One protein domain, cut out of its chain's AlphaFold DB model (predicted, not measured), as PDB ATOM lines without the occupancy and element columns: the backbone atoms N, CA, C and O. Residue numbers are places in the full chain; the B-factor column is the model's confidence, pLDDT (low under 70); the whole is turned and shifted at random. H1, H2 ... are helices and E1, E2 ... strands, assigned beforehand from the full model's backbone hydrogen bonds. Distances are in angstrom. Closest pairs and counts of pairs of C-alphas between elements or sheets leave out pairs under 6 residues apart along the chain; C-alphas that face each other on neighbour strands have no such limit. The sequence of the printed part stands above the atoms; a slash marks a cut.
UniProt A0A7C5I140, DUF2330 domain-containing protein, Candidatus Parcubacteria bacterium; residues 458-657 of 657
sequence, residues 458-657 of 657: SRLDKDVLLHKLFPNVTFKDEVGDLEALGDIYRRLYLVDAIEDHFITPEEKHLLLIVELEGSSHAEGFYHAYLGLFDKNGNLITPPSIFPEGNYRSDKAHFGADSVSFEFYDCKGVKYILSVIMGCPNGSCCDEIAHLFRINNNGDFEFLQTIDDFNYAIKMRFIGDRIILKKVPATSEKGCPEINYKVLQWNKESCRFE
ATOM      1  N   SER A 458      28.741  -3.286  -9.895       47.19
ATOM      2  CA  SER A 458      29.717  -2.594  -9.042       47.19
ATOM      3  C   SER A 458      29.124  -1.539  -8.087       47.19
ATOM      4  O   SER A 458      29.864  -0.870  -7.363       47.19
ATOM      5  N   ARG A 459      27.795  -1.366  -8.074       51.91
ATOM      6  CA  ARG A 459      27.048  -0.493  -7.154       51.91
ATOM      7  C   ARG A 459      26.151  -1.226  -6.158       51.91
ATOM      8  O   ARG A 459      25.490  -0.556  -5.364       51.91
ATOM      9  N   LEU A 460      26.080  -2.555  -6.203       68.31
ATOM     10  CA  LEU A 460      25.314  -3.320  -5.226       68.31
ATOM     11  C   LEU A 460      26.041  -3.305  -3.878       68.31
ATOM     12  O   LEU A 460      27.217  -3.652  -3.786       68.31
ATOM     13  N   ASP A 461      25.328  -2.889  -2.835       85.25
ATOM     14  CA  ASP A 461      25.815  -2.929  -1.460       85.25
ATOM     15  C   ASP A 461      26.025  -4.395  -1.047       85.25
ATOM     16  O   ASP A 461      25.071  -5.177  -0.972       85.25
ATOM     17  N   LYS A 462      27.288  -4.776  -0.834       86.75
ATOM     18  CA  LYS A 462      27.675  -6.152  -0.518       86.75
ATOM     19  C   LYS A 462      27.085  -6.634   0.801       86.75
ATOM     20  O   LYS A 462      26.699  -7.796   0.852       86.75
ATOM     21  N   ASP A 463      26.938  -5.780   1.817       86.25
ATOM     22  CA  ASP A 463      26.275  -6.181   3.061       86.25
ATOM     23  C   ASP A 463      24.824  -6.566   2.748       86.25
ATOM     24  O   ASP A 463      24.368  -7.637   3.141       86.25
ATOM     25  N   VAL A 464      24.112  -5.774   1.938       87.62
ATOM     26  CA  VAL A 464      22.735  -6.096   1.508       87.62
ATOM     27  C   VAL A 464      22.656  -7.413   0.722       87.62
ATOM     28  O   VAL A 464      21.652  -8.121   0.829       87.62
ATOM     29  N   LEU A 465      23.685  -7.778  -0.048       91.69
ATOM     30  CA  LEU A 465      23.759  -9.086  -0.710       91.69
ATOM     31  C   LEU A 465      24.060 -10.216   0.289       91.69
ATOM     32  O   LEU A 465      23.383 -11.242   0.269       91.69
ATOM     33  N   LEU A 466      25.003 -10.024   1.208       89.69
ATOM     34  CA  LEU A 466      25.351 -10.990   2.254       89.69
ATOM     35  C   LEU A 466      24.162 -11.277   3.186       89.69
ATOM     36  O   LEU A 466      23.871 -12.439   3.461       89.69
ATOM     37  N   HIS A 467      23.389 -10.251   3.559       87.94
ATOM     38  CA  HIS A 467      22.102 -10.375   4.263       87.94
ATOM     39  C   HIS A 467      21.060 -11.184   3.467       87.94
ATOM     40  O   HIS A 467      20.210 -11.837   4.062       87.94
ATOM     41  N   LYS A 468      21.093 -11.181   2.126       89.19
ATOM     42  CA  LYS A 468      20.228 -12.058   1.310       89.19
ATOM     43  C   LYS A 468      20.745 -13.498   1.270       89.19
ATOM     44  O   LYS A 468      19.928 -14.416   1.295       89.19
ATOM     45  N   LEU A 469      22.065 -13.698   1.209       89.06
ATOM     46  CA  LEU A 469      22.693 -15.026   1.226       89.06
ATOM     47  C   LEU A 469      22.530 -15.720   2.582       89.06
ATOM     48  O   LEU A 469      22.230 -16.909   2.611       89.06
ATOM     49  N   PHE A 470      22.655 -14.982   3.686       87.25
ATOM     50  CA  PHE A 470      22.415 -15.468   5.043       87.25
ATOM     51  C   PHE A 470      21.369 -14.584   5.748       87.25
ATOM     52  O   PHE A 470      21.731 -13.718   6.546       87.25
ATOM     53  N   PRO A 471      20.061 -14.831   5.538       82.38
ATOM     54  CA  PRO A 471      18.968 -14.030   6.116       82.38
ATOM     55  C   PRO A 471      18.945 -13.911   7.648       82.38
ATOM     56  O   PRO A 471      18.186 -13.110   8.190       82.38
ATOM     57  N   ASN A 472      19.743 -14.727   8.342       76.88
ATOM     58  CA  ASN A 472      19.813 -14.813   9.799       76.88
ATOM     59  C   ASN A 472      21.106 -14.215  10.389       76.88
ATOM     60  O   ASN A 472      21.294 -14.290  11.602       76.88
ATOM     61  N   VAL A 473      22.003 -13.661   9.565       79.75
ATOM     62  CA  VAL A 473      23.292 -13.104  10.001       79.75
ATOM     63  C   VAL A 473      23.329 -11.616   9.686       79.75
ATOM     64  O   VAL A 473      22.978 -11.198   8.586       79.75
ATOM     65  N   THR A 474      23.754 -10.801  10.654       81.44
ATOM     66  CA  THR A 474      23.890  -9.357  10.436       81.44
ATOM     67  C   THR A 474      25.285  -9.036   9.929       81.44
ATOM     68  O   THR A 474      26.245  -9.129  10.689       81.44
ATOM     69  N   PHE A 475      25.375  -8.624   8.665       82.62
ATOM     70  CA  PHE A 475      26.609  -8.112   8.071       82.62
ATOM     71  C   PHE A 475      26.767  -6.615   8.284       82.62
ATOM     72  O   PHE A 475      25.781  -5.865   8.260       82.62
ATOM     73  N   LYS A 476      28.024  -6.218   8.480       82.12
ATOM     74  CA  LYS A 476      28.508  -4.846   8.454       82.12
ATOM     75  C   LYS A 476      29.966  -4.837   7.991       82.12
ATOM     76  O   LYS A 476      30.785  -5.556   8.559       82.12
ATOM     77  N   ASP A 477      30.292  -3.968   7.038       83.06
ATOM     78  CA  ASP A 477      31.642  -3.835   6.471       83.06
ATOM     79  C   ASP A 477      32.162  -5.180   5.906       83.06
ATOM     80  O   ASP A 477      33.323  -5.536   6.086       83.06
ATOM     81  N   GLU A 478      31.279  -5.940   5.244       85.31
ATOM     82  CA  GLU A 478      31.518  -7.264   4.646       85.31
ATOM     83  C   GLU A 478      31.756  -8.415   5.657       85.31
ATOM     84  O   GLU A 478      32.055  -9.545   5.259       85.31
ATOM     85  N   VAL A 479      31.551  -8.157   6.960       80.62
ATOM     86  CA  VAL A 479      31.706  -9.127   8.063       80.62
ATOM     87  C   VAL A 479      30.369  -9.417   8.746       80.62
ATOM     88  O   VAL A 479      29.676  -8.500   9.188       80.62
ATOM     89  N   GLY A 480      30.008 -10.696   8.858       78.19
ATOM     90  CA  GLY A 480      28.799 -11.185   9.520       78.19
ATOM     91  C   GLY A 480      29.101 -11.795  10.882       78.19
ATOM     92  O   GLY A 480      29.836 -12.778  10.966       78.19
ATOM     93  N   ASP A 481      28.519 -11.242  11.945       69.31
ATOM     94  CA  ASP A 481      28.727 -11.754  13.303       69.31
ATOM     95  C   ASP A 481      27.685 -12.826  13.680       69.31
ATOM     96  O   ASP A 481      26.482 -12.663  13.442       69.31
ATOM     97  N   LEU A 482      28.152 -13.934  14.267       67.88
ATOM     98  CA  LEU A 482      27.337 -15.077  14.687       67.88
ATOM     99  C   LEU A 482      27.054 -15.088  16.202       67.88
ATOM    100  O   LEU A 482      26.388 -16.008  16.683       67.88
ATOM    101  N   GLU A 483      27.440 -14.038  16.943       57.81
ATOM    102  CA  GLU A 483      27.043 -13.804  18.345       57.81
ATOM    103  C   GLU A 483      25.531 -14.022  18.571       57.81
ATOM    104  O   GLU A 483      25.119 -14.646  19.552       57.81
ATOM    105  N   ALA A 484      24.689 -13.575  17.630       48.09
ATOM    106  CA  ALA A 484      23.230 -13.712  17.694       48.09
ATOM    107  C   ALA A 484      22.717 -15.167  17.585       48.09
ATOM    108  O   ALA A 484      21.570 -15.439  17.945       48.09
ATOM    109  N   LEU A 485      23.551 -16.097  17.110       48.81
ATOM    110  CA  LEU A 485      23.261 -17.532  16.997       48.81
ATOM    111  C   LEU A 485      23.850 -18.349  18.164       48.81
ATOM    112  O   LEU A 485      23.710 -19.571  18.190       48.81
ATOM    113  N   GLY A 486      24.452 -17.683  19.156       43.06
ATOM    114  CA  GLY A 486      24.988 -18.305  20.370       43.06
ATOM    115  C   GLY A 486      26.422 -18.830  20.249       43.06
ATOM    116  O   GLY A 486      26.897 -19.473  21.184       43.06
ATOM    117  N   ASP A 487      27.113 -18.546  19.143       51.53
ATOM    118  CA  ASP A 487      28.480 -19.002  18.875       51.53
ATOM    119  C   ASP A 487      29.456 -17.811  18.900       51.53
ATOM    120  O   ASP A 487      29.835 -17.242  17.877       51.53
ATOM    121  N   ILE A 488      29.825 -17.401  20.118       44.50
ATOM    122  CA  ILE A 488      30.561 -16.163  20.464       44.50
ATOM    123  C   ILE A 488      32.013 -16.067  19.938       44.50
ATOM    124  O   ILE A 488      32.763 -15.190  20.361       44.50
ATOM    125  N   TYR A 489      32.433 -16.976  19.057       52.44
ATOM    126  CA  TYR A 489      33.793 -17.040  18.503       52.44
ATOM    127  C   TYR A 489      33.831 -17.263  16.987       52.44
ATOM    128  O   TYR A 489      34.892 -17.602  16.461       52.44
ATOM    129  N   ARG A 490      32.701 -17.114  16.284       67.00
ATOM    130  CA  ARG A 490      32.630 -17.355  14.840       67.00
ATOM    131  C   ARG A 490      32.156 -16.136  14.068       67.00
ATOM    132  O   ARG A 490      31.202 -15.475  14.471       67.00
ATOM    133  N   ARG A 491      32.784 -15.880  12.922       75.81
ATOM    134  CA  ARG A 491      32.393 -14.809  11.995       75.81
ATOM    135  C   ARG A 491      32.421 -15.287  10.555       75.81
ATOM    136  O   ARG A 491      33.192 -16.176  10.207       75.81
ATOM    137  N   LEU A 492      31.580 -14.673   9.733       81.88
ATOM    138  CA  LEU A 492      31.579 -14.824   8.284       81.88
ATOM    139  C   LEU A 492      32.258 -13.624   7.637       81.88
ATOM    140  O   LEU A 492      31.962 -12.489   8.000       81.88
ATOM    141  N   TYR A 493      33.104 -13.868   6.646       86.06
ATOM    142  CA  TYR A 493      33.791 -12.826   5.884       86.06
ATOM    143  C   TYR A 493      33.566 -13.054   4.395       86.06
ATOM    144  O   TYR A 493      33.723 -14.177   3.915       86.06
ATOM    145  N   LEU A 494      33.218 -12.004   3.650       88.75
ATOM    146  CA  LEU A 494      33.291 -12.056   2.191       88.75
ATOM    147  C   LEU A 494      34.768 -12.106   1.769       88.75
ATOM    148  O   LEU A 494      35.536 -11.204   2.092       88.75
ATOM    149  N   VAL A 495      35.150 -13.158   1.049       87.38
ATOM    150  CA  VAL A 495      36.527 -13.393   0.588       87.38
ATOM    151  C   VAL A 495      36.709 -12.963  -0.864       87.38
ATOM    152  O   VAL A 495      37.727 -12.358  -1.195       87.38
ATOM    153  N   ASP A 496      35.719 -13.215  -1.726       89.81
ATOM    154  CA  ASP A 496      35.749 -12.780  -3.128       89.81
ATOM    155  C   ASP A 496      34.341 -12.495  -3.684       89.81
ATOM    156  O   ASP A 496      33.333 -12.999  -3.179       89.81
ATOM    157  N   ALA A 497      34.273 -11.674  -4.732       90.75
ATOM    158  CA  ALA A 497      33.057 -11.263  -5.426       90.75
ATOM    159  C   ALA A 497      33.303 -11.211  -6.948       90.75
ATOM    160  O   ALA A 497      33.844 -10.238  -7.477       90.75
ATOM    161  N   ILE A 498      32.887 -12.260  -7.661       92.56
ATOM    162  CA  ILE A 498      33.244 -12.523  -9.063       92.56
ATOM    163  C   ILE A 498      32.047 -12.245  -9.986       92.56
ATOM    164  O   ILE A 498      31.014 -12.903  -9.877       92.56
ATOM    165  N   GLU A 499      32.176 -11.302 -10.926       93.69
ATOM    166  CA  GLU A 499      31.126 -10.981 -11.912       93.69
ATOM    167  C   GLU A 499      31.351 -11.688 -13.262       93.69
ATOM    168  O   GLU A 499      32.138 -11.226 -14.096       93.69
ATOM    169  N   ASP A 500      30.619 -12.777 -13.517       95.19
ATOM    170  CA  ASP A 500      30.773 -13.586 -14.734       95.19
ATOM    171  C   ASP A 500      29.487 -14.345 -15.142       95.19
ATOM    172  O   ASP A 500      28.416 -14.217 -14.545       95.19
ATOM    173  N   HIS A 501      29.568 -15.129 -16.211       95.12
ATOM    174  CA  HIS A 501      28.472 -15.883 -16.808       95.12
ATOM    175  C   HIS A 501      28.320 -17.264 -16.155       95.12
ATOM    176  O   HIS A 501      28.830 -18.255 -16.663       95.12
ATOM    177  N   PHE A 502      27.630 -17.366 -15.017       94.44
ATOM    178  CA  PHE A 502      27.531 -18.633 -14.266       94.44
ATOM    179  C   PHE A 502      26.387 -19.575 -14.682       94.44
ATOM    180  O   PHE A 502      26.450 -20.765 -14.379       94.44
ATOM    181  N   ILE A 503      25.365 -19.076 -15.390       93.75
ATOM    182  CA  ILE A 503      24.196 -19.873 -15.821       93.75
ATOM    183  C   ILE A 503      24.056 -19.877 -17.349       93.75
ATOM    184  O   ILE A 503      23.961 -20.950 -17.957       93.75
ATOM    185  N   THR A 504      24.065 -18.692 -17.976       91.81
ATOM    186  CA  THR A 504      23.960 -18.519 -19.435       91.81
ATOM    187  C   THR A 504      25.006 -17.533 -19.980       91.81
ATOM    188  O   THR A 504      25.432 -16.638 -19.246       91.81
ATOM    189  N   PRO A 505      25.411 -17.646 -21.262       92.31
ATOM    190  CA  PRO A 505      26.353 -16.710 -21.892       92.31
ATOM    191  C   PRO A 505      25.815 -15.286 -22.091       92.31
ATOM    192  O   PRO A 505      26.585 -14.364 -22.345       92.31
ATOM    193  N   GLU A 506      24.498 -15.089 -22.035       90.31
ATOM    194  CA  GLU A 506      23.857 -13.798 -22.313       90.31
ATOM    195  C   GLU A 506      23.716 -12.921 -21.063       90.31
ATOM    196  O   GLU A 506      23.596 -11.700 -21.183       90.31
ATOM    197  N   GLU A 507      23.723 -13.522 -19.869       89.75
ATOM    198  CA  GLU A 507      23.526 -12.818 -18.604       89.75
ATOM    199  C   GLU A 507      24.723 -12.997 -17.669       89.75
ATOM    200  O   GLU A 507      25.208 -14.104 -17.427       89.75
ATOM    201  N   LYS A 508      25.204 -11.872 -17.141       91.62
ATOM    202  CA  LYS A 508      26.202 -11.844 -16.079       91.62
ATOM    203  C   LYS A 508      25.546 -11.905 -14.710       91.62
ATOM    204  O   LYS A 508      24.472 -11.347 -14.492       91.62
ATOM    205  N   HIS A 509      26.262 -12.534 -13.796       94.50
ATOM    206  CA  HIS A 509      25.856 -12.818 -12.435       94.50
ATOM    207  C   HIS A 509      27.009 -12.462 -11.493       94.50
ATOM    208  O   HIS A 509      28.171 -12.562 -11.884       94.50
ATOM    209  N   LEU A 510      26.696 -12.082 -10.257       95.06
ATOM    210  CA  LEU A 510      27.697 -11.821  -9.223       95.06
ATOM    211  C   LEU A 510      27.744 -13.014  -8.263       95.06
ATOM    212  O   LEU A 510      26.753 -13.297  -7.593       95.06
ATOM    213  N   LEU A 511      28.870 -13.723  -8.214       94.31
ATOM    214  CA  LEU A 511      29.125 -14.813  -7.274       94.31
ATOM    215  C   LEU A 511      29.890 -14.275  -6.062       94.31
ATOM    216  O   LEU A 511      31.002 -13.780  -6.214       94.31
ATOM    217  N   LEU A 512      29.319 -14.404  -4.868       93.62
ATOM    218  CA  LEU A 512      29.993 -14.126  -3.602       93.62
ATOM    219  C   LEU A 512      30.570 -15.418  -3.013       93.62
ATOM    220  O   LEU A 512      29.866 -16.429  -2.968       93.62
ATOM    221  N   ILE A 513      31.813 -15.361  -2.532       91.75
ATOM    222  CA  ILE A 513      32.485 -16.426  -1.774       91.75
ATOM    223  C   ILE A 513      32.634 -15.957  -0.329       91.75
ATOM    224  O   ILE A 513      33.308 -14.959  -0.080       91.75
ATOM    225  N   VAL A 514      32.005 -16.649   0.619       87.81
ATOM    226  CA  VAL A 514      31.984 -16.254   2.037       87.81
ATOM    227  C   VAL A 514      32.551 -17.373   2.898       87.81
ATOM    228  O   VAL A 514      32.074 -18.502   2.814       87.81
ATOM    229  N   GLU A 515      33.537 -17.071   3.739       87.75
ATOM    230  CA  GLU A 515      34.197 -18.045   4.616       87.75
ATOM    231  C   GLU A 515      33.838 -17.845   6.088       87.75
ATOM    232  O   GLU A 515      33.642 -16.721   6.551       87.75
ATOM    233  N   LEU A 516      33.761 -18.957   6.823       79.00
ATOM    234  CA  LEU A 516      33.504 -19.018   8.260       79.00
ATOM    235  C   LEU A 516      34.806 -19.220   9.042       79.00
ATOM    236  O   LEU A 516      35.444 -20.269   8.946       79.00
ATOM    237  N   GLU A 517      35.137 -18.260   9.895       67.94
ATOM    238  CA  GLU A 517      36.187 -18.382  10.904       67.94
ATOM    239  C   GLU A 517      35.625 -19.050  12.171       67.94
ATOM    240  O   GLU A 517      34.563 -18.657  12.655       67.94
ATOM    241  N   GLY A 518      36.355 -20.014  12.744       56.19
ATOM    242  CA  GLY A 518      36.203 -20.401  14.153       56.19
ATOM    243  C   GLY A 518      35.876 -21.874  14.450       56.19
ATOM    244  O   GLY A 518      34.819 -22.393  14.108       56.19
ATOM    245  N   SER A 519      36.764 -22.481  15.248       48.94
ATOM    246  CA  SER A 519      36.652 -23.763  15.973       48.94
ATOM    247  C   SER A 519      36.427 -25.066  15.191       48.94
ATOM    248  O   SER A 519      35.445 -25.275  14.489       48.94
ATOM    249  N   SER A 520      37.318 -26.020  15.481       47.75
ATOM    250  CA  SER A 520      37.302 -27.397  14.982       47.75
ATOM    251  C   SER A 520      36.008 -28.153  15.301       47.75
ATOM    252  O   SER A 520      35.512 -28.134  16.429       47.75
ATOM    253  N   HIS A 521      35.525 -28.888  14.307       51.16
ATOM    254  CA  HIS A 521      34.419 -29.840  14.392       51.16
ATOM    255  C   HIS A 521      34.641 -30.988  13.398       51.16
ATOM    256  O   HIS A 521      35.595 -30.965  12.627       51.16
ATOM    257  N   ALA A 522      33.794 -32.021  13.459       38.66
ATOM    258  CA  ALA A 522      34.058 -33.352  12.896       38.66
ATOM    259  C   ALA A 522      34.299 -33.433  11.371       38.66
ATOM    260  O   ALA A 522      34.670 -34.501  10.893       38.66
ATOM    261  N   GLU A 523      34.096 -32.344  10.625       47.53
ATOM    262  CA  GLU A 523      34.204 -32.288   9.158       47.53
ATOM    263  C   GLU A 523      35.232 -31.240   8.665       47.53
ATOM    264  O   GLU A 523      35.349 -31.028   7.461       47.53
ATOM    265  N   GLY A 524      36.009 -30.615   9.568       56.03
ATOM    266  CA  GLY A 524      37.145 -29.753   9.205       56.03
ATOM    267  C   GLY A 524      37.298 -28.455  10.013       56.03
ATOM    268  O   GLY A 524      36.655 -28.249  11.055       56.03
ATOM    269  N   PHE A 525      38.187 -27.586   9.514       60.84
ATOM    270  CA  PHE A 525      38.517 -26.261  10.062       60.84
ATOM    271  C   PHE A 525      37.979 -25.085   9.230       60.84
ATOM    272  O   PHE A 525      37.801 -24.008   9.791       60.84
ATOM    273  N   TYR A 526      37.724 -25.280   7.935       70.56
ATOM    274  CA  TYR A 526      37.279 -24.247   6.997       70.56
ATOM    275  C   TYR A 526      35.906 -24.594   6.429       70.56
ATOM    276  O   TYR A 526      35.669 -25.730   6.017       70.56
ATOM    277  N   HIS A 527      35.032 -23.591   6.354       77.38
ATOM    278  CA  HIS A 527      33.754 -23.679   5.656       77.38
ATOM    279  C   HIS A 527      33.581 -22.480   4.728       77.38
ATOM    280  O   HIS A 527      33.729 -21.340   5.165       77.38
ATOM    281  N   ALA A 528      33.235 -22.748   3.472       85.12
ATOM    282  CA  ALA A 528      32.991 -21.742   2.447       85.12
ATOM    283  C   ALA A 528      31.583 -21.886   1.855       85.12
ATOM    284  O   ALA A 528      31.096 -22.997   1.622       85.12
ATOM    285  N   TYR A 529      30.945 -20.752   1.590       88.44
ATOM    286  CA  TYR A 529      29.582 -20.632   1.082       88.44
ATOM    287  C   TYR A 529      29.578 -19.802  -0.200       88.44
ATOM    288  O   TYR A 529      30.200 -18.741  -0.258       88.44
ATOM    289  N   LEU A 530      28.848 -20.266  -1.213       91.12
ATOM    290  CA  LEU A 530      28.727 -19.599  -2.505       91.12
ATOM    291  C   LEU A 530      27.319 -19.017  -2.697       91.12
ATOM    292  O   LEU A 530      26.323 -19.728  -2.580       91.12
ATOM    293  N   GLY A 531      27.228 -17.727  -3.029       92.25
ATOM    294  CA  GLY A 531      25.957 -17.049  -3.308       92.25
ATOM    295  C   GLY A 531      25.944 -16.390  -4.677       92.25
ATOM    296  O   GLY A 531      26.705 -15.452  -4.894       92.25
ATOM    297  N   LEU A 532      25.083 -16.841  -5.592       93.81
ATOM    298  CA  LEU A 532      24.958 -16.246  -6.925       93.81
ATOM    299  C   LEU A 532      23.797 -15.251  -6.981       93.81
ATOM    300  O   LEU A 532      22.679 -15.578  -6.582       93.81
ATOM    301  N   PHE A 533      24.044 -14.072  -7.546       94.31
ATOM    302  CA  PHE A 533      23.075 -12.988  -7.679       94.31
ATOM    303  C   PHE A 533      22.866 -12.563  -9.135       94.31
ATOM    304  O   PHE A 533      23.809 -12.551  -9.930       94.31
ATOM    305  N   ASP A 534      21.641 -12.158  -9.472       92.25
ATOM    306  CA  ASP A 534      21.353 -11.464 -10.731       92.25
ATOM    307  C   ASP A 534      21.864 -10.006 -10.706       92.25
ATOM    308  O   ASP A 534      22.222  -9.452  -9.664       92.25
ATOM    309  N   LYS A 535      21.837  -9.339 -11.864       88.31
ATOM    310  CA  LYS A 535      22.195  -7.913 -12.013       88.31
ATOM    311  C   LYS A 535      21.350  -6.925 -11.184       88.31
ATOM    312  O   LYS A 535      21.705  -5.755 -11.086       88.31
ATOM    313  N   ASN A 536      20.227  -7.365 -10.616       87.94
ATOM    314  CA  ASN A 536      19.366  -6.573  -9.732       87.94
ATOM    315  C   ASN A 536      19.666  -6.861  -8.241       87.94
ATOM    316  O   ASN A 536      19.002  -6.317  -7.355       87.94
ATOM    317  N   GLY A 537      20.640  -7.730  -7.952       88.56
ATOM    318  CA  GLY A 537      20.986  -8.191  -6.613       88.56
ATOM    319  C   GLY A 537      19.990  -9.190  -6.021       88.56
ATOM    320  O   GLY A 537      19.929  -9.316  -4.798       88.56
ATOM    321  N   ASN A 538      19.165  -9.867  -6.824       91.69
ATOM    322  CA  ASN A 538      18.332 -10.979  -6.360       91.69
ATOM    323  C   ASN A 538      19.195 -12.233  -6.225       91.69
ATOM    324  O   ASN A 538      19.910 -12.581  -7.161       91.69
ATOM    325  N   LEU A 539      19.119 -12.915  -5.079       91.44
ATOM    326  CA  LEU A 539      19.796 -14.194  -4.883       91.44
ATOM    327  C   LEU A 539      19.116 -15.268  -5.751       91.44
ATOM    328  O   LEU A 539      17.894 -15.412  -5.704       91.44
ATOM    329  N   ILE A 540      19.911 -15.992  -6.536       90.88
ATOM    330  CA  ILE A 540      19.472 -17.075  -7.427       90.88
ATOM    331  C   ILE A 540      19.711 -18.436  -6.772       90.88
ATOM    332  O   ILE A 540      18.847 -19.306  -6.830       90.88
ATOM    333  N   THR A 541      20.873 -18.628  -6.144       88.25
ATOM    334  CA  THR A 541      21.169 -19.840  -5.368       88.25
ATOM    335  C   THR A 541      20.295 -19.911  -4.109       88.25
ATOM    336  O   THR A 541      19.825 -18.879  -3.626       88.25
ATOM    337  N   PRO A 542      20.091 -21.094  -3.508       82.56
ATOM    338  CA  PRO A 542      19.452 -21.183  -2.199       82.56
ATOM    339  C   PRO A 542      20.187 -20.329  -1.144       82.56
ATOM    340  O   PRO A 542      21.420 -20.289  -1.155       82.56
ATOM    341  N   PRO A 543      19.477 -19.661  -0.213       82.19
ATOM    342  CA  PRO A 543      20.116 -18.995   0.915       82.19
ATOM    343  C   PRO A 543      20.747 -20.024   1.860       82.19
ATOM    344  O   PRO A 543      20.202 -21.107   2.093       82.19
ATOM    345  N   SER A 544      21.886 -19.657   2.435       77.44
ATOM    346  CA  SER A 544      22.636 -20.460   3.394       77.44
ATOM    347  C   SER A 544      21.995 -20.391   4.783       77.44
ATOM    348  O   SER A 544      21.681 -19.314   5.294       77.44
ATOM    349  N   ILE A 545      21.800 -21.555   5.409       64.19
ATOM    350  CA  ILE A 545      21.135 -21.696   6.710       64.19
ATOM    351  C   ILE A 545      22.066 -22.440   7.675       64.19
ATOM    352  O   ILE A 545      22.400 -23.600   7.449       64.19
ATOM    353  N   PHE A 546      22.435 -21.780   8.772       62.50
ATOM    354  CA  PHE A 546      23.003 -22.413   9.968       62.50
ATOM    355  C   PHE A 546      21.866 -22.880  10.899       62.50
ATOM    356  O   PHE A 546      20.878 -22.143  10.996       62.50
ATOM    357  N   PRO A 547      21.987 -23.989  11.666       47.25
ATOM    358  CA  PRO A 547      23.025 -25.033  11.693       47.25
ATOM    359  C   PRO A 547      22.436 -26.458  11.444       47.25
ATOM    360  O   PRO A 547      21.337 -26.590  10.919       47.25
ATOM    361  N   GLU A 548      23.153 -27.506  11.887       38.41
ATOM    362  CA  GLU A 548      22.809 -28.952  11.915       38.41
ATOM    363  C   GLU A 548      23.180 -29.823  10.686       38.41
ATOM    364  O   GLU A 548      22.374 -30.107   9.806       38.41
ATOM    365  N   GLY A 549      24.358 -30.457  10.762       40.75
ATOM    366  CA  GLY A 549      24.380 -31.930  10.811       40.75
ATOM    367  C   GLY A 549      24.350 -32.736   9.505       40.75
ATOM    368  O   GLY A 549      23.827 -33.849   9.526       40.75
ATOM    369  N   ASN A 550      24.902 -32.216   8.404       36.34
ATOM    370  CA  ASN A 550      25.494 -32.990   7.291       36.34
ATOM    371  C   ASN A 550      26.075 -31.992   6.274       36.34
ATOM    372  O   ASN A 550      25.336 -31.493   5.424       36.34
ATOM    373  N   TYR A 551      27.370 -31.665   6.327       48.19
ATOM    374  CA  TYR A 551      27.934 -30.625   5.454       48.19
ATOM    375  C   TYR A 551      28.457 -31.203   4.128       48.19
ATOM    376  O   TYR A 551      29.621 -31.059   3.762       48.19
ATOM    377  N   ARG A 552      27.561 -31.855   3.373       43.25
ATOM    378  CA  ARG A 552      27.835 -32.408   2.035       43.25
ATOM    379  C   ARG A 552      27.152 -31.611   0.925       43.25
ATOM    380  O   ARG A 552      26.003 -31.901   0.623       43.25
ATOM    381  N   SER A 553      27.895 -30.681   0.316       50.88
ATOM    382  CA  SER A 553      27.841 -30.185  -1.084       50.88
ATOM    383  C   SER A 553      26.505 -29.908  -1.812       50.88
ATOM    384  O   SER A 553      26.543 -29.524  -2.980       50.88
ATOM    385  N   ASP A 554      25.336 -30.052  -1.192       49.19
ATOM    386  CA  ASP A 554      24.034 -30.019  -1.873       49.19
ATOM    387  C   ASP A 554      23.400 -28.618  -1.949       49.19
ATOM    388  O   ASP A 554      22.436 -28.414  -2.688       49.19
ATOM    389  N   LYS A 555      23.945 -27.636  -1.213       61.53
ATOM    390  CA  LYS A 555      23.426 -26.255  -1.119       61.53
ATOM    391  C   LYS A 555      24.528 -25.200  -1.027       61.53
ATOM    392  O   LYS A 555      24.549 -24.399  -0.099       61.53
ATOM    393  N   ALA A 556      25.455 -25.214  -1.985       74.81
ATOM    394  CA  ALA A 556      26.494 -24.186  -2.123       74.81
ATOM    395  C   ALA A 556      27.454 -24.039  -0.917       74.81
ATOM    396  O   ALA A 556      28.164 -23.041  -0.817       74.81
ATOM    397  N   HIS A 557      27.480 -25.026  -0.016       82.19
ATOM    398  CA  HIS A 557      28.314 -25.064   1.183       82.19
ATOM    399  C   HIS A 557      29.359 -26.182   1.074       82.19
ATOM    400  O   HIS A 557      29.037 -27.319   0.720       82.19
ATOM    401  N   PHE A 558      30.603 -25.844   1.405       79.62
ATOM    402  CA  PHE A 558      31.785 -26.689   1.288       79.62
ATOM    403  C   PHE A 558      32.547 -26.651   2.619       79.62
ATOM    404  O   PHE A 558      32.844 -25.563   3.104       79.62
ATOM    405  N   GLY A 559      32.849 -27.810   3.215       73.00
ATOM    406  CA  GLY A 559      33.573 -27.930   4.490       73.00
ATOM    407  C   GLY A 559      34.770 -28.878   4.376       73.00
ATOM    408  O   GLY A 559      34.663 -29.901   3.698       73.00
ATOM    409  N   ALA A 560      35.907 -28.511   4.978       73.00
ATOM    410  CA  ALA A 560      37.179 -29.234   4.853       73.00
ATOM    411  C   ALA A 560      38.244 -28.784   5.878       73.00
ATOM    412  O   ALA A 560      38.045 -27.819   6.617       73.00
ATOM    413  N   ASP A 561      39.438 -29.395   5.865       74.25
ATOM    414  CA  ASP A 561      40.626 -28.795   6.504       74.25
ATOM    415  C   ASP A 561      41.175 -27.599   5.697       74.25
ATOM    416  O   ASP A 561      41.900 -26.776   6.247       74.25
ATOM    417  N   SER A 562      40.824 -27.487   4.411       79.69
ATOM    418  CA  SER A 562      40.927 -26.269   3.591       79.69
ATOM    419  C   SER A 562      40.054 -26.407   2.337       79.69
ATOM    420  O   SER A 562      39.956 -27.504   1.783       79.69
ATOM    421  N   VAL A 563      39.432 -25.315   1.886       82.50
ATOM    422  CA  VAL A 563      38.627 -25.257   0.652       82.50
ATOM    423  C   VAL A 563      39.196 -24.177  -0.268       82.50
ATOM    424  O   VAL A 563      39.557 -23.103   0.203       82.50
ATOM    425  N   SER A 564      39.249 -24.430  -1.574       88.56
ATOM    426  CA  SER A 564      39.523 -23.406  -2.591       88.56
ATOM    427  C   SER A 564      38.676 -23.620  -3.849       88.56
ATOM    428  O   SER A 564      38.131 -24.704  -4.065       88.56
ATOM    429  N   PHE A 565      38.536 -22.584  -4.681       91.69
ATOM    430  CA  PHE A 565      37.715 -22.623  -5.895       91.69
ATOM    431  C   PHE A 565      38.513 -22.186  -7.124       91.69
ATOM    432  O   PHE A 565      39.191 -21.163  -7.103       91.69
ATOM    433  N   GLU A 566      38.381 -22.946  -8.208       93.12
ATOM    434  CA  GLU A 566      38.943 -22.650  -9.529       93.12
ATOM    435  C   GLU A 566      37.809 -22.563 -10.566       93.12
ATOM    436  O   GLU A 566      36.807 -23.279 -10.472       93.12
ATOM    437  N   PHE A 567      37.951 -21.693 -11.571       94.56
ATOM    438  CA  PHE A 567      36.862 -21.342 -12.494       94.56
ATOM    439  C   PHE A 567      37.229 -21.593 -13.959       94.56
ATOM    440  O   PHE A 567      38.195 -21.029 -14.475       94.56
ATOM    441  N   TYR A 568      36.411 -22.382 -14.660       95.25
ATOM    442  CA  TYR A 568      36.703 -22.834 -16.024       95.25
ATOM    443  C   TYR A 568      35.585 -22.502 -17.016       95.25
ATOM    444  O   TYR A 568      34.415 -22.796 -16.786       95.25
ATOM    445  N   ASP A 569      35.947 -21.918 -18.161       94.50
ATOM    446  CA  ASP A 569      35.000 -21.582 -19.227       94.50
ATOM    447  C   ASP A 569      34.630 -22.803 -20.076       94.50
ATOM    448  O   ASP A 569      35.499 -23.412 -20.712       94.50
ATOM    449  N   CYS A 570      33.333 -23.103 -20.190       95.50
ATOM    450  CA  CYS A 570      32.798 -23.970 -21.239       95.50
ATOM    451  C   CYS A 570      31.566 -23.338 -21.890       95.50
ATOM    452  O   CYS A 570      30.600 -22.996 -21.213       95.50
ATOM    453  N   LYS A 571      31.578 -23.221 -23.225       93.56
ATOM    454  CA  LYS A 571      30.432 -22.755 -24.037       93.56
ATOM    455  C   LYS A 571      29.852 -21.398 -23.588       93.56
ATOM    456  O   LYS A 571      28.655 -21.172 -23.707       93.56
ATOM    457  N   GLY A 572      30.713 -20.504 -23.094       91.69
ATOM    458  CA  GLY A 572      30.331 -19.174 -22.602       91.69
ATOM    459  C   GLY A 572      29.773 -19.151 -21.176       91.69
ATOM    460  O   GLY A 572      29.203 -18.139 -20.790       91.69
ATOM    461  N   VAL A 573      29.914 -20.239 -20.413       95.06
ATOM    462  CA  VAL A 573      29.484 -20.337 -19.011       95.06
ATOM    463  C   VAL A 573      30.654 -20.791 -18.128       95.06
ATOM    464  O   VAL A 573      31.443 -21.648 -18.540       95.06
ATOM    465  N   LYS A 574      30.761 -20.236 -16.917       95.75
ATOM    466  CA  LYS A 574      31.721 -20.622 -15.876       95.75
ATOM    467  C   LYS A 574      31.277 -21.876 -15.129       95.75
ATOM    468  O   LYS A 574      30.160 -21.964 -14.627       95.75
ATOM    469  N   TYR A 575      32.200 -22.820 -15.021       95.56
ATOM    470  CA  TYR A 575      32.096 -24.035 -14.224       95.56
ATOM    471  C   TYR A 575      32.988 -23.869 -12.996       95.56
ATOM    472  O   TYR A 575      34.063 -23.273 -13.090       95.56
ATOM    473  N   ILE A 576      32.531 -24.379 -11.856       94.62
ATOM    474  CA  ILE A 576      33.163 -24.174 -10.550       94.62
ATOM    475  C   ILE A 576      33.802 -25.491 -10.126       94.62
ATOM    476  O   ILE A 576      33.107 -26.494  -9.974       94.62
ATOM    477  N   LEU A 577      35.117 -25.498  -9.941       94.25
ATOM    478  CA  LEU A 577      35.858 -26.625  -9.393       94.25
ATOM    479  C   LEU A 577      36.199 -26.307  -7.933       94.25
ATOM    480  O   LEU A 577      37.097 -25.511  -7.675       94.25
ATOM    481  N   SER A 578      35.483 -26.910  -6.980       92.31
ATOM    482  CA  SER A 578      35.845 -26.813  -5.560       92.31
ATOM    483  C   SER A 578      36.911 -27.854  -5.237       92.31
ATOM    484  O   SER A 578      36.686 -29.041  -5.490       92.31
ATOM    485  N   VAL A 579      38.025 -27.442  -4.648       90.94
ATOM    486  CA  VAL A 579      39.086 -28.321  -4.147       90.94
ATOM    487  C   VAL A 579      38.987 -28.364  -2.627       90.94
ATOM    488  O   VAL A 579      38.937 -27.328  -1.971       90.94
ATOM    489  N   ILE A 580      38.922 -29.570  -2.079       86.88
ATOM    490  CA  ILE A 580      38.739 -29.876  -0.661       86.88
ATOM    491  C   ILE A 580      39.978 -30.637  -0.201       86.88
ATOM    492  O   ILE A 580      40.282 -31.705  -0.734       86.88
ATOM    493  N   MET A 581      40.697 -30.094   0.781       85.44
ATOM    494  CA  MET A 581      41.865 -30.733   1.384       85.44
ATOM    495  C   MET A 581      41.511 -31.344   2.746       85.44
ATOM    496  O   MET A 581      40.844 -30.703   3.561       85.44
ATOM    497  N   GLY A 582      42.000 -32.558   3.011       80.19
ATOM    498  CA  GLY A 582      41.909 -33.238   4.306       80.19
ATOM    499  C   GLY A 582      43.272 -33.763   4.768       80.19
ATOM    500  O   GLY A 582      44.014 -34.360   3.988       80.19
ATOM    501  N   CYS A 583      43.618 -33.556   6.037       73.50
ATOM    502  CA  CYS A 583      44.934 -33.840   6.616       73.50
ATOM    503  C   CYS A 583      44.839 -34.867   7.771       73.50
ATOM    504  O   CYS A 583      45.091 -34.522   8.936       73.50
ATOM    505  N   PRO A 584      44.491 -36.144   7.504       61.91
ATOM    506  CA  PRO A 584      44.212 -37.125   8.551       61.91
ATOM    507  C   PRO A 584      45.397 -37.308   9.515       61.91
ATOM    508  O   PRO A 584      46.493 -37.704   9.129       61.91
ATOM    509  N   ASN A 585      45.166 -37.051  10.805       56.31
ATOM    510  CA  ASN A 585      46.163 -37.151  11.883       56.31
ATOM    511  C   ASN A 585      47.435 -36.289  11.691       56.31
ATOM    512  O   ASN A 585      48.491 -36.640  12.221       56.31
ATOM    513  N   GLY A 586      47.358 -35.178  10.948       54.06
ATOM    514  CA  GLY A 586      48.517 -34.307  10.692       54.06
ATOM    515  C   GLY A 586      49.558 -34.923   9.750       54.06
ATOM    516  O   GLY A 586      50.745 -34.608   9.847       54.06
ATOM    517  N   SER A 587      49.130 -35.844   8.880       64.12
ATOM    518  CA  SER A 587      49.971 -36.482   7.867       64.12
ATOM    519  C   SER A 587      50.080 -35.638   6.581       64.12
ATOM    520  O   SER A 587      49.877 -34.425   6.585       64.12
ATOM    521  N   CYS A 588      50.446 -36.270   5.464       70.38
ATOM    522  CA  CYS A 588      50.422 -35.627   4.158       70.38
ATOM    523  C   CYS A 588      48.978 -35.462   3.691       70.38
ATOM    524  O   CYS A 588      48.311 -36.456   3.417       70.38
ATOM    525  N   CYS A 589      48.530 -34.213   3.601       81.12
ATOM    526  CA  CYS A 589      47.166 -33.896   3.206       81.12
ATOM    527  C   CYS A 589      46.833 -34.393   1.795       81.12
ATOM    528  O   CYS A 589      47.661 -34.291   0.883       81.12
ATOM    529  N   ASP A 590      45.608 -34.885   1.663       87.00
ATOM    530  CA  ASP A 590      44.970 -35.369   0.444       87.00
ATOM    531  C   ASP A 590      43.992 -34.310  -0.085       87.00
ATOM    532  O   ASP A 590      43.404 -33.568   0.704       87.00
ATOM    533  N   GLU A 591      43.827 -34.224  -1.401       90.38
ATOM    534  CA  GLU A 591      43.016 -33.214  -2.085       90.38
ATOM    535  C   GLU A 591      42.015 -33.888  -3.037       90.38
ATOM    536  O   GLU A 591      42.394 -34.554  -4.000       90.38
ATOM    537  N   ILE A 592      40.722 -33.662  -2.807       89.44
ATOM    538  CA  ILE A 592      39.625 -34.103  -3.679       89.44
ATOM    539  C   ILE A 592      39.040 -32.865  -4.349       89.44
ATOM    540  O   ILE A 592      38.791 -31.865  -3.679       89.44
ATOM    541  N   ALA A 593      38.783 -32.914  -5.657       91.81
ATOM    542  CA  ALA A 593      38.100 -31.822  -6.345       91.81
ATOM    543  C   ALA A 593      36.762 -32.265  -6.939       91.81
ATOM    544  O   ALA A 593      36.642 -33.346  -7.515       91.81
ATOM    545  N   HIS A 594      35.755 -31.404  -6.831       91.81
ATOM    546  CA  HIS A 594      34.420 -31.622  -7.373       91.81
ATOM    547  C   HIS A 594      34.074 -30.489  -8.341       91.81
ATOM    548  O   HIS A 594      34.175 -29.310  -8.008       91.81
ATOM    549  N   LEU A 595      33.689 -30.859  -9.559       94.19
ATOM    550  CA  LEU A 595      33.283 -29.947 -10.620       94.19
ATOM    551  C   LEU A 595      31.762 -29.791 -10.613       94.19
ATOM    552  O   LEU A 595      31.036 -30.785 -10.722       94.19
ATOM    553  N   PHE A 596      31.303 -28.547 -10.577       92.50
ATOM    554  CA  PHE A 596      29.899 -28.166 -10.599       92.50
ATOM    555  C   PHE A 596      29.592 -27.187 -11.730       92.50
ATOM    556  O   PHE A 596      30.445 -26.419 -12.187       92.50
ATOM    557  N   ARG A 597      28.322 -27.166 -12.118       93.38
ATOM    558  CA  ARG A 597      27.696 -26.107 -12.910       93.38
ATOM    559  C   ARG A 597      26.499 -25.564 -12.137       93.38
ATOM    560  O   ARG A 597      25.762 -26.346 -11.548       93.38
ATOM    561  N   ILE A 598      26.263 -24.254 -12.176       91.44
ATOM    562  CA  ILE A 598      25.014 -23.690 -11.650       91.44
ATOM    563  C   ILE A 598      23.950 -23.763 -12.751       91.44
ATOM    564  O   ILE A 598      24.154 -23.295 -13.874       91.44
ATOM    565  N   ASN A 599      22.820 -24.398 -12.450       89.00
ATOM    566  CA  ASN A 599      21.696 -24.520 -13.376       89.00
ATOM    567  C   ASN A 599      20.734 -23.331 -13.283       89.00
ATOM    568  O   ASN A 599      20.796 -22.526 -12.359       89.00
ATOM    569  N   ASN A 600      19.795 -23.239 -14.231       86.38
ATOM    570  CA  ASN A 600      18.838 -22.125 -14.340       86.38
ATOM    571  C   ASN A 600      17.987 -21.877 -13.076       86.38
ATOM    572  O   ASN A 600      17.426 -20.796 -12.934       86.38
ATOM    573  N   ASN A 601      17.888 -22.862 -12.180       83.19
ATOM    574  CA  ASN A 601      17.164 -22.767 -10.910       83.19
ATOM    575  C   ASN A 601      18.054 -22.317  -9.729       83.19
ATOM    576  O   ASN A 601      17.565 -22.258  -8.607       83.19
ATOM    577  N   GLY A 602      19.348 -22.060  -9.952       83.75
ATOM    578  CA  GLY A 602      20.332 -21.766  -8.902       83.75
ATOM    579  C   GLY A 602      20.968 -22.995  -8.243       83.75
ATOM    580  O   GLY A 602      21.864 -22.841  -7.416       83.75
ATOM    581  N   ASP A 603      20.546 -24.207  -8.607       85.31
ATOM    582  CA  ASP A 603      21.091 -25.452  -8.058       85.31
ATOM    583  C   ASP A 603      22.495 -25.761  -8.606       85.31
ATOM    584  O   ASP A 603      22.760 -25.601  -9.803       85.31
ATOM    585  N   PHE A 604      23.375 -26.273  -7.742       87.50
ATOM    586  CA  PHE A 604      24.708 -26.757  -8.106       87.50
ATOM    587  C   PHE A 604      24.615 -28.188  -8.657       87.50
ATOM    588  O   PHE A 604      24.580 -29.166  -7.911       87.50
ATOM    589  N   GLU A 605      24.595 -28.328  -9.981       88.44
ATOM    590  CA  GLU A 605      24.695 -29.621 -10.653       88.44
ATOM    591  C   GLU A 605      26.124 -30.153 -10.531       88.44
ATOM    592  O   GLU A 605      27.053 -29.639 -11.157       88.44
ATOM    593  N   PHE A 606      26.297 -31.201  -9.727       88.75
ATOM    594  CA  PHE A 606      27.538 -31.961  -9.665       88.75
ATOM    595  C   PHE A 606      27.777 -32.715 -10.979       88.75
ATOM    596  O   PHE A 606      26.924 -33.469 -11.449       88.75
ATOM    597  N   LEU A 607      28.972 -32.554 -11.549       90.62
ATOM    598  CA  LEU A 607      29.344 -33.147 -12.829       90.62
ATOM    599  C   LEU A 607      30.403 -34.238 -12.689       90.62
ATOM    600  O   LEU A 607      30.278 -35.282 -13.335       90.62
ATOM    601  N   GLN A 608      31.465 -33.995 -11.921       92.75
ATOM    602  CA  GLN A 608      32.654 -34.851 -11.883       92.75
ATOM    603  C   GLN A 608      33.381 -34.739 -10.540       92.75
ATOM    604  O   GLN A 608      33.595 -33.631 -10.057       92.75
ATOM    605  N   THR A 609      33.839 -35.868  -9.994       91.12
ATOM    606  CA  THR A 609      34.900 -35.886  -8.974       91.12
ATOM    607  C   THR A 609      36.238 -36.138  -9.655       91.12
ATOM    608  O   THR A 609      36.324 -36.882 -10.637       91.12
ATOM    609  N   ILE A 610      37.272 -35.501  -9.127       91.06
ATOM    610  CA  ILE A 610      38.674 -35.756  -9.409       91.06
ATOM    611  C   ILE A 610      39.289 -36.236  -8.094       91.06
ATOM    612  O   ILE A 610      39.497 -35.449  -7.172       91.06
ATOM    613  N   ASP A 611      39.541 -37.537  -8.023       86.69
ATOM    614  CA  ASP A 611      40.150 -38.252  -6.905       86.69
ATOM    615  C   ASP A 611      41.068 -39.378  -7.433       86.69
ATOM    616  O   ASP A 611      41.147 -39.641  -8.640       86.69
ATOM    617  N   ASP A 612      41.799 -40.041  -6.534       79.19
ATOM    618  CA  ASP A 612      42.329 -41.387  -6.775       79.19
ATOM    619  C   ASP A 612      42.136 -42.229  -5.509       79.19
ATOM    620  O   ASP A 612      42.896 -42.129  -4.553       79.19
ATOM    621  N   PHE A 613      41.143 -43.120  -5.521       69.56
ATOM    622  CA  PHE A 613      40.827 -44.013  -4.397       69.56
ATOM    623  C   PHE A 613      41.998 -44.890  -3.902       69.56
ATOM    624  O   PHE A 613      41.891 -45.511  -2.848       69.56
ATOM    625  N   ASN A 614      43.099 -44.988  -4.655       73.38
ATOM    626  CA  ASN A 614      44.253 -45.822  -4.320       73.38
ATOM    627  C   ASN A 614      45.421 -45.026  -3.710       73.38
ATOM    628  O   ASN A 614      46.356 -45.635  -3.185       73.38
ATOM    629  N   TYR A 615      45.430 -43.694  -3.830       76.56
ATOM    630  CA  TYR A 615      46.545 -42.845  -3.407       76.56
ATOM    631  C   TYR A 615      46.041 -41.469  -2.999       76.56
ATOM    632  O   TYR A 615      45.366 -40.823  -3.790       76.56
ATOM    633  N   ALA A 616      46.505 -40.967  -1.856       84.69
ATOM    634  CA  ALA A 616      46.377 -39.547  -1.572       84.69
ATOM    635  C   ALA A 616      47.062 -38.732  -2.687       84.69
ATOM    636  O   ALA A 616      48.172 -39.065  -3.138       84.69
ATOM    637  N   ILE A 617      46.396 -37.683  -3.152       89.06
ATOM    638  CA  ILE A 617      46.842 -36.826  -4.244       89.06
ATOM    639  C   ILE A 617      46.913 -35.361  -3.817       89.06
ATOM    640  O   ILE A 617      46.217 -34.902  -2.923       89.06
ATOM    641  N   LYS A 618      47.771 -34.617  -4.511       90.75
ATOM    642  CA  LYS A 618      47.769 -33.155  -4.541       90.75
ATOM    643  C   LYS A 618      47.613 -32.663  -5.963       90.75
ATOM    644  O   LYS A 618      48.181 -33.244  -6.894       90.75
ATOM    645  N   MET A 619      46.884 -31.576  -6.133       91.75
ATOM    646  CA  MET A 619      46.578 -30.974  -7.417       91.75
ATOM    647  C   MET A 619      47.447 -29.740  -7.643       91.75
ATOM    648  O   MET A 619      47.647 -28.906  -6.765       91.75
ATOM    649  N   ARG A 620      47.989 -29.602  -8.854       91.38
ATOM    650  CA  ARG A 620      48.632 -28.361  -9.293       91.38
ATOM    651  C   ARG A 620      47.975 -27.852 -10.564       91.38
ATOM    652  O   ARG A 620      48.171 -28.430 -11.636       91.38
ATOM    653  N   PHE A 621      47.260 -26.746 -10.428       90.25
ATOM    654  CA  PHE A 621      46.586 -26.033 -11.507       90.25
ATOM    655  C   PHE A 621      47.607 -25.252 -12.350       90.25
ATOM    656  O   PHE A 621      48.487 -24.573 -11.818       90.25
ATOM    657  N   ILE A 622      47.550 -25.413 -13.676       87.88
ATOM    658  CA  ILE A 622      48.402 -24.708 -14.650       87.88
ATOM    659  C   ILE A 622      47.556 -24.368 -15.887       87.88
ATOM    660  O   ILE A 622      47.641 -25.039 -16.924       87.88
ATOM    661  N   GLY A 623      46.733 -23.322 -15.762       89.19
ATOM    662  CA  GLY A 623      45.733 -22.943 -16.765       89.19
ATOM    663  C   GLY A 623      44.679 -24.039 -16.929       89.19
ATOM    664  O   GLY A 623      44.245 -24.629 -15.944       89.19
ATOM    665  N   ASP A 624      44.349 -24.386 -18.174       91.62
ATOM    666  CA  ASP A 624      43.408 -25.460 -18.541       91.62
ATOM    667  C   ASP A 624      43.879 -26.895 -18.141       91.62
ATOM    668  O   ASP A 624      43.412 -27.878 -18.714       91.62
ATOM    669  N   ARG A 625      44.833 -27.066 -17.210       92.69
ATOM    670  CA  ARG A 625      45.384 -28.373 -16.797       92.69
ATOM    671  C   ARG A 625      45.501 -28.530 -15.292       92.69
ATOM    672  O   ARG A 625      45.970 -27.624 -14.605       92.69
ATOM    673  N   ILE A 626      45.230 -29.747 -14.827       94.38
ATOM    674  CA  ILE A 626      45.445 -30.180 -13.445       94.38
ATOM    675  C   ILE A 626      46.516 -31.269 -13.448       94.38
ATOM    676  O   ILE A 626      46.334 -32.326 -14.051       94.38
ATOM    677  N   ILE A 627      47.646 -31.033 -12.781       92.19
ATOM    678  CA  ILE A 627      48.650 -32.075 -12.533       92.19
ATOM    679  C   ILE A 627      48.322 -32.735 -11.195       92.19
ATOM    680  O   ILE A 627      48.545 -32.130 -10.148       92.19
ATOM    681  N   LEU A 628      47.837 -33.975 -11.239       91.88
ATOM    682  CA  LEU A 628      47.687 -34.824 -10.063       91.88
ATOM    683  C   LEU A 628      49.053 -35.399  -9.694       91.88
ATOM    684  O   LEU A 628      49.728 -36.033 -10.516       91.88
ATOM    685  N   LYS A 629      49.458 -35.199  -8.445       91.38
ATOM    686  CA  LYS A 629      50.685 -35.734  -7.864       91.38
ATOM    687  C   LYS A 629      50.327 -36.690  -6.743       91.38
ATOM    688  O   LYS A 629      49.555 -36.324  -5.872       91.38
ATOM    689  N   LYS A 630      50.922 -37.877  -6.717       88.62
ATOM    690  CA  LYS A 630      50.793 -38.788  -5.578       88.62
ATOM    691  C   LYS A 630      51.583 -38.261  -4.394       88.62
ATOM    692  O   LYS A 630      52.748 -37.891  -4.557       88.62
ATOM    693  N   VAL A 631      50.963 -38.305  -3.222       84.94
ATOM    694  CA  VAL A 631      51.604 -38.124  -1.921       84.94
ATOM    695  C   VAL A 631      51.419 -39.396  -1.081       84.94
ATOM    696  O   VAL A 631      50.439 -40.123  -1.248       84.94
ATOM    697  N   PRO A 632      52.373 -39.746  -0.205       76.88
ATOM    698  CA  PRO A 632      52.216 -40.900   0.673       76.88
ATOM    699  C   PRO A 632      51.215 -40.583   1.792       76.88
ATOM    700  O   PRO A 632      51.414 -39.617   2.518       76.88
ATOM    701  N   ALA A 633      50.196 -41.427   1.993       62.78
ATOM    702  CA  ALA A 633      49.138 -41.205   2.995       62.78
ATOM    703  C   ALA A 633      49.655 -40.977   4.438       62.78
ATOM    704  O   ALA A 633      49.014 -40.307   5.247       62.78
ATOM    705  N   THR A 634      50.841 -41.503   4.769       63.47
ATOM    706  CA  THR A 634      51.616 -41.134   5.966       63.47
ATOM    707  C   THR A 634      53.111 -41.085   5.638       63.47
ATOM    708  O   THR A 634      53.596 -41.864   4.815       63.47
ATOM    709  N   SER A 635      53.871 -40.179   6.269       60.12
ATOM    710  CA  SER A 635      55.328 -40.106   6.080       60.12
ATOM    711  C   SER A 635      56.070 -39.444   7.243       60.12
ATOM    712  O   SER A 635      55.814 -38.298   7.592       60.12
ATOM    713  N   GLU A 636      57.090 -40.130   7.765       54.94
ATOM    714  CA  GLU A 636      58.058 -39.574   8.729       54.94
ATOM    715  C   GLU A 636      59.170 -38.731   8.065       54.94
ATOM    716  O   GLU A 636      60.074 -38.241   8.742       54.94
ATOM    717  N   LYS A 637      59.175 -38.610   6.727       57.31
ATOM    718  CA  LYS A 637      60.275 -38.017   5.935       57.31
ATOM    719  C   LYS A 637      59.843 -36.802   5.101       57.31
ATOM    720  O   LYS A 637      60.508 -36.467   4.123       57.31
ATOM    721  N   GLY A 638      58.739 -36.158   5.481       65.19
ATOM    722  CA  GLY A 638      58.063 -35.139   4.673       65.19
ATOM    723  C   GLY A 638      57.219 -35.755   3.553       65.19
ATOM    724  O   GLY A 638      57.208 -36.974   3.381       65.19
ATOM    725  N   CYS A 639      56.509 -34.920   2.798       76.56
ATOM    726  CA  CYS A 639      55.507 -35.346   1.817       76.56
ATOM    727  C   CYS A 639      56.028 -35.188   0.378       76.56
ATOM    728  O   CYS A 639      55.786 -34.154  -0.240       76.56
ATOM    729  N   PRO A 640      56.792 -36.159  -0.163       80.50
ATOM    730  CA  PRO A 640      57.268 -36.095  -1.537       80.50
ATOM    731  C   PRO A 640      56.093 -36.198  -2.509       80.50
ATOM    732  O   PRO A 640      55.373 -37.194  -2.522       80.50
ATOM    733  N   GLU A 641      55.939 -35.180  -3.346       86.69
ATOM    734  CA  GLU A 641      54.913 -35.136  -4.382       86.69
ATOM    735  C   GLU A 641      55.473 -35.687  -5.701       86.69
ATOM    736  O   GLU A 641      56.430 -35.144  -6.258       86.69
ATOM    737  N   ILE A 642      54.877 -36.755  -6.228       84.62
ATOM    738  CA  ILE A 642      55.312 -37.389  -7.479       84.62
ATOM    739  C   ILE A 642      54.235 -37.185  -8.543       84.62
ATOM    740  O   ILE A 642      53.144 -37.738  -8.419       84.62
ATOM    741  N   ASN A 643      54.536 -36.423  -9.603       85.50
ATOM    742  CA  ASN A 643      53.635 -36.249 -10.751       85.50
ATOM    743  C   ASN A 643      53.142 -37.614 -11.261       85.50
ATOM    744  O   ASN A 643      53.951 -38.491 -11.566       85.50
ATOM    745  N   TYR A 644      51.825 -37.771 -11.369       82.31
ATOM    746  CA  TYR A 644      51.180 -39.056 -11.624       82.31
ATOM    747  C   TYR A 644      50.258 -39.026 -12.844       82.31
ATOM    748  O   TYR A 644      50.444 -39.824 -13.762       82.31
ATOM    749  N   LYS A 645      49.297 -38.099 -12.875       90.12
ATOM    750  CA  LYS A 645      48.376 -37.899 -14.002       90.12
ATOM    751  C   LYS A 645      48.317 -36.410 -14.327       90.12
ATOM    752  O   LYS A 645      48.471 -35.573 -13.444       90.12
ATOM    753  N   VAL A 646      48.095 -36.074 -15.591       92.94
ATOM    754  CA  VAL A 646      47.672 -34.728 -15.988       92.94
ATOM    755  C   VAL A 646      46.277 -34.861 -16.571       92.94
ATOM    756  O   VAL A 646      46.068 -35.722 -17.422       92.94
ATOM    757  N   LEU A 647      45.353 -34.040 -16.087       94.62
ATOM    758  CA  LEU A 647      44.026 -33.865 -16.659       94.62
ATOM    759  C   LEU A 647      44.000 -32.582 -17.483       94.62
ATOM    760  O   LEU A 647      44.593 -31.574 -17.080       94.62
ATOM    761  N   GLN A 648      43.294 -32.613 -18.605       96.12
ATOM    762  CA  GLN A 648      43.093 -31.458 -19.480       96.12
ATOM    763  C   GLN A 648      41.620 -31.040 -19.445       96.12
ATOM    764  O   GLN A 648      40.734 -31.883 -19.565       96.12
ATOM    765  N   TRP A 649      41.351 -29.740 -19.302       97.12
ATOM    766  CA  TRP A 649      40.006 -29.194 -19.464       97.12
ATOM    767  C   TRP A 649      39.579 -29.308 -20.928       97.12
ATOM    768  O   TRP A 649      40.238 -28.755 -21.817       97.12
ATOM    769  N   ASN A 650      38.480 -30.018 -21.172       95.62
ATOM    770  CA  ASN A 650      37.880 -30.185 -22.485       95.62
ATOM    771  C   ASN A 650      36.669 -29.242 -22.627       95.62
ATOM    772  O   ASN A 650      35.629 -29.409 -21.988       95.62
ATOM    773  N   LYS A 651      36.804 -28.247 -23.513       92.25
ATOM    774  CA  LYS A 651      35.803 -27.192 -23.776       92.25
ATOM    775  C   LYS A 651      34.596 -27.665 -24.606       92.25
ATOM    776  O   LYS A 651      33.644 -26.905 -24.784       92.25
ATOM    777  N   GLU A 652      34.604 -28.906 -25.093       91.12
ATOM    778  CA  GLU A 652      33.466 -29.540 -25.768       91.12
ATOM    779  C   GLU A 652      32.638 -30.395 -24.800       91.12
ATOM    780  O   GLU A 652      31.407 -30.304 -24.808       91.12
ATOM    781  N   SER A 653      33.285 -31.183 -23.933       93.81
ATOM    782  CA  SER A 653      32.617 -32.027 -22.926       93.81
ATOM    783  C   SER A 653      32.329 -31.307 -21.599       93.81
ATOM    784  O   SER A 653      31.503 -31.787 -20.820       93.81
ATOM    785  N   CYS A 654      32.948 -30.141 -21.370       95.44
ATOM    786  CA  CYS A 654      32.910 -29.364 -20.125       95.44
ATOM    787  C   CYS A 654      33.401 -30.157 -18.901       95.44
ATOM    788  O   CYS A 654      32.804 -30.087 -17.824       95.44
ATOM    789  N   ARG A 655      34.443 -30.976 -19.091       95.88
ATOM    790  CA  ARG A 655      34.979 -31.931 -18.107       95.88
ATOM    791  C   ARG A 655      36.506 -31.990 -18.165       95.88
ATOM    792  O   ARG A 655      37.122 -31.524 -19.123       95.88
ATOM    793  N   PHE A 656      37.103 -32.574 -17.131       95.50
ATOM    794  CA  PHE A 656      38.529 -32.889 -17.077       95.50
ATOM    795  C   PHE A 656      38.781 -34.337 -17.509       95.50
ATOM    796  O   PHE A 656      38.161 -35.255 -16.971       95.50
ATOM    797  N   GLU A 657      39.700 -34.547 -18.451       93.00
ATOM    798  CA  GLU A 657      39.980 -35.856 -19.082       93.00
ATOM    799  C   GLU A 657      41.440 -36.307 -18.849       93.00
ATOM    800  O   GLU A 657      42.346 -35.463 -19.049       93.00
TER     801      GLU A 657
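What this domain is: This is residues 458 to 657 of the 657 residues of the protein "DUF2330 domain-containing protein" of Candidatus Parcubacteria bacterium (UniProt A0A7C5I140). Three strongly twisted antiparallel sheets follow one another in a stack, partly face to face, with E7 to E10 between the other two. The first sheet, E1 to E6, curls round the short helix H1 at one end, and the small sheet E11 to E13 makes the other end. The printed part has 200 residues, with one named helix followed by thirteen named strands; the orders E1 E2 E3 E4 E5 E6, E7 E8 E9 E10 and E11 E12 E13 are those along the chain, and the class is mostly strand. It is compact, with a radius of gyration of the C-alphas of 17.8 A and spans of 48 by 44 by 26 A.

Where its parts are: H1 is residues 462 to 469, 10.3 A long, from C-alpha 462 at (27.675, -6.152, -0.518). Then come E1, 474 to 476; E2, 479 to 481; E3, 491 to 500, 26.8 A; E4, 509 to 517, 26.1 A; E5, 526 to 533, 23.3 A; and E6, 557 to 560. E7 is 562 to 570, 26.2 A, from C-alpha 562 at (40.927, -26.269, 3.591); E8 is 573 to 582, 29.4 A; E9 is 590 to 598, 26.1 A; and E10 is 604 to 610, 16.7 A. E11 is 617 to 621, E12 is 625 to 630, and E13 is 642 to 650, 24.1 A, to C-alpha 650 at (37.880, -30.185, -22.485).

How they stand to each other: H1 is on the sheet E1 to E6; its closest C-alphas to E1 are Asp 463 and Phe 475, 5.4 A. Every O i to N i+4 pair in H1 is within hydrogen-bond range. Each sheet is a meander, each strand the antiparallel neighbour of the one before. E3 and E4 are a hairpin, with N 498 and O 511 at 2.8 A. In the hairpin E5 and E6, N 528 and O 558 are 2.9 A apart. The sheets E1 to E6 and E7 to E10 are face to face, their best planes 33 degrees apart; the closest C-alphas of E6 and E8 are Ala 560 and Ile 580, 5.8 A. In the hairpin E8 and E9, N 578 and O 594 are 2.9 A apart. The sheets E7 to E10 and E11 to E13 are face to face, 14 degrees apart; the closest C-alphas of E9 and E11 are Asp 590 and Ile 617, 5.3 A. In the hairpin E12 and E13, N 628 and O 645 are 2.8 A apart.

The domain as a whole: The farthest C-alphas, Asn 536 and Glu 636, are 54.1 A apart. The printed part has no cut. The links E5 to E6, 23 residues, and E12 to E13, 11 residues, are long. Mean pLDDT of the printed part is 80.6; 44 residues are under 70, among them 481 to 490 and 545 to 555.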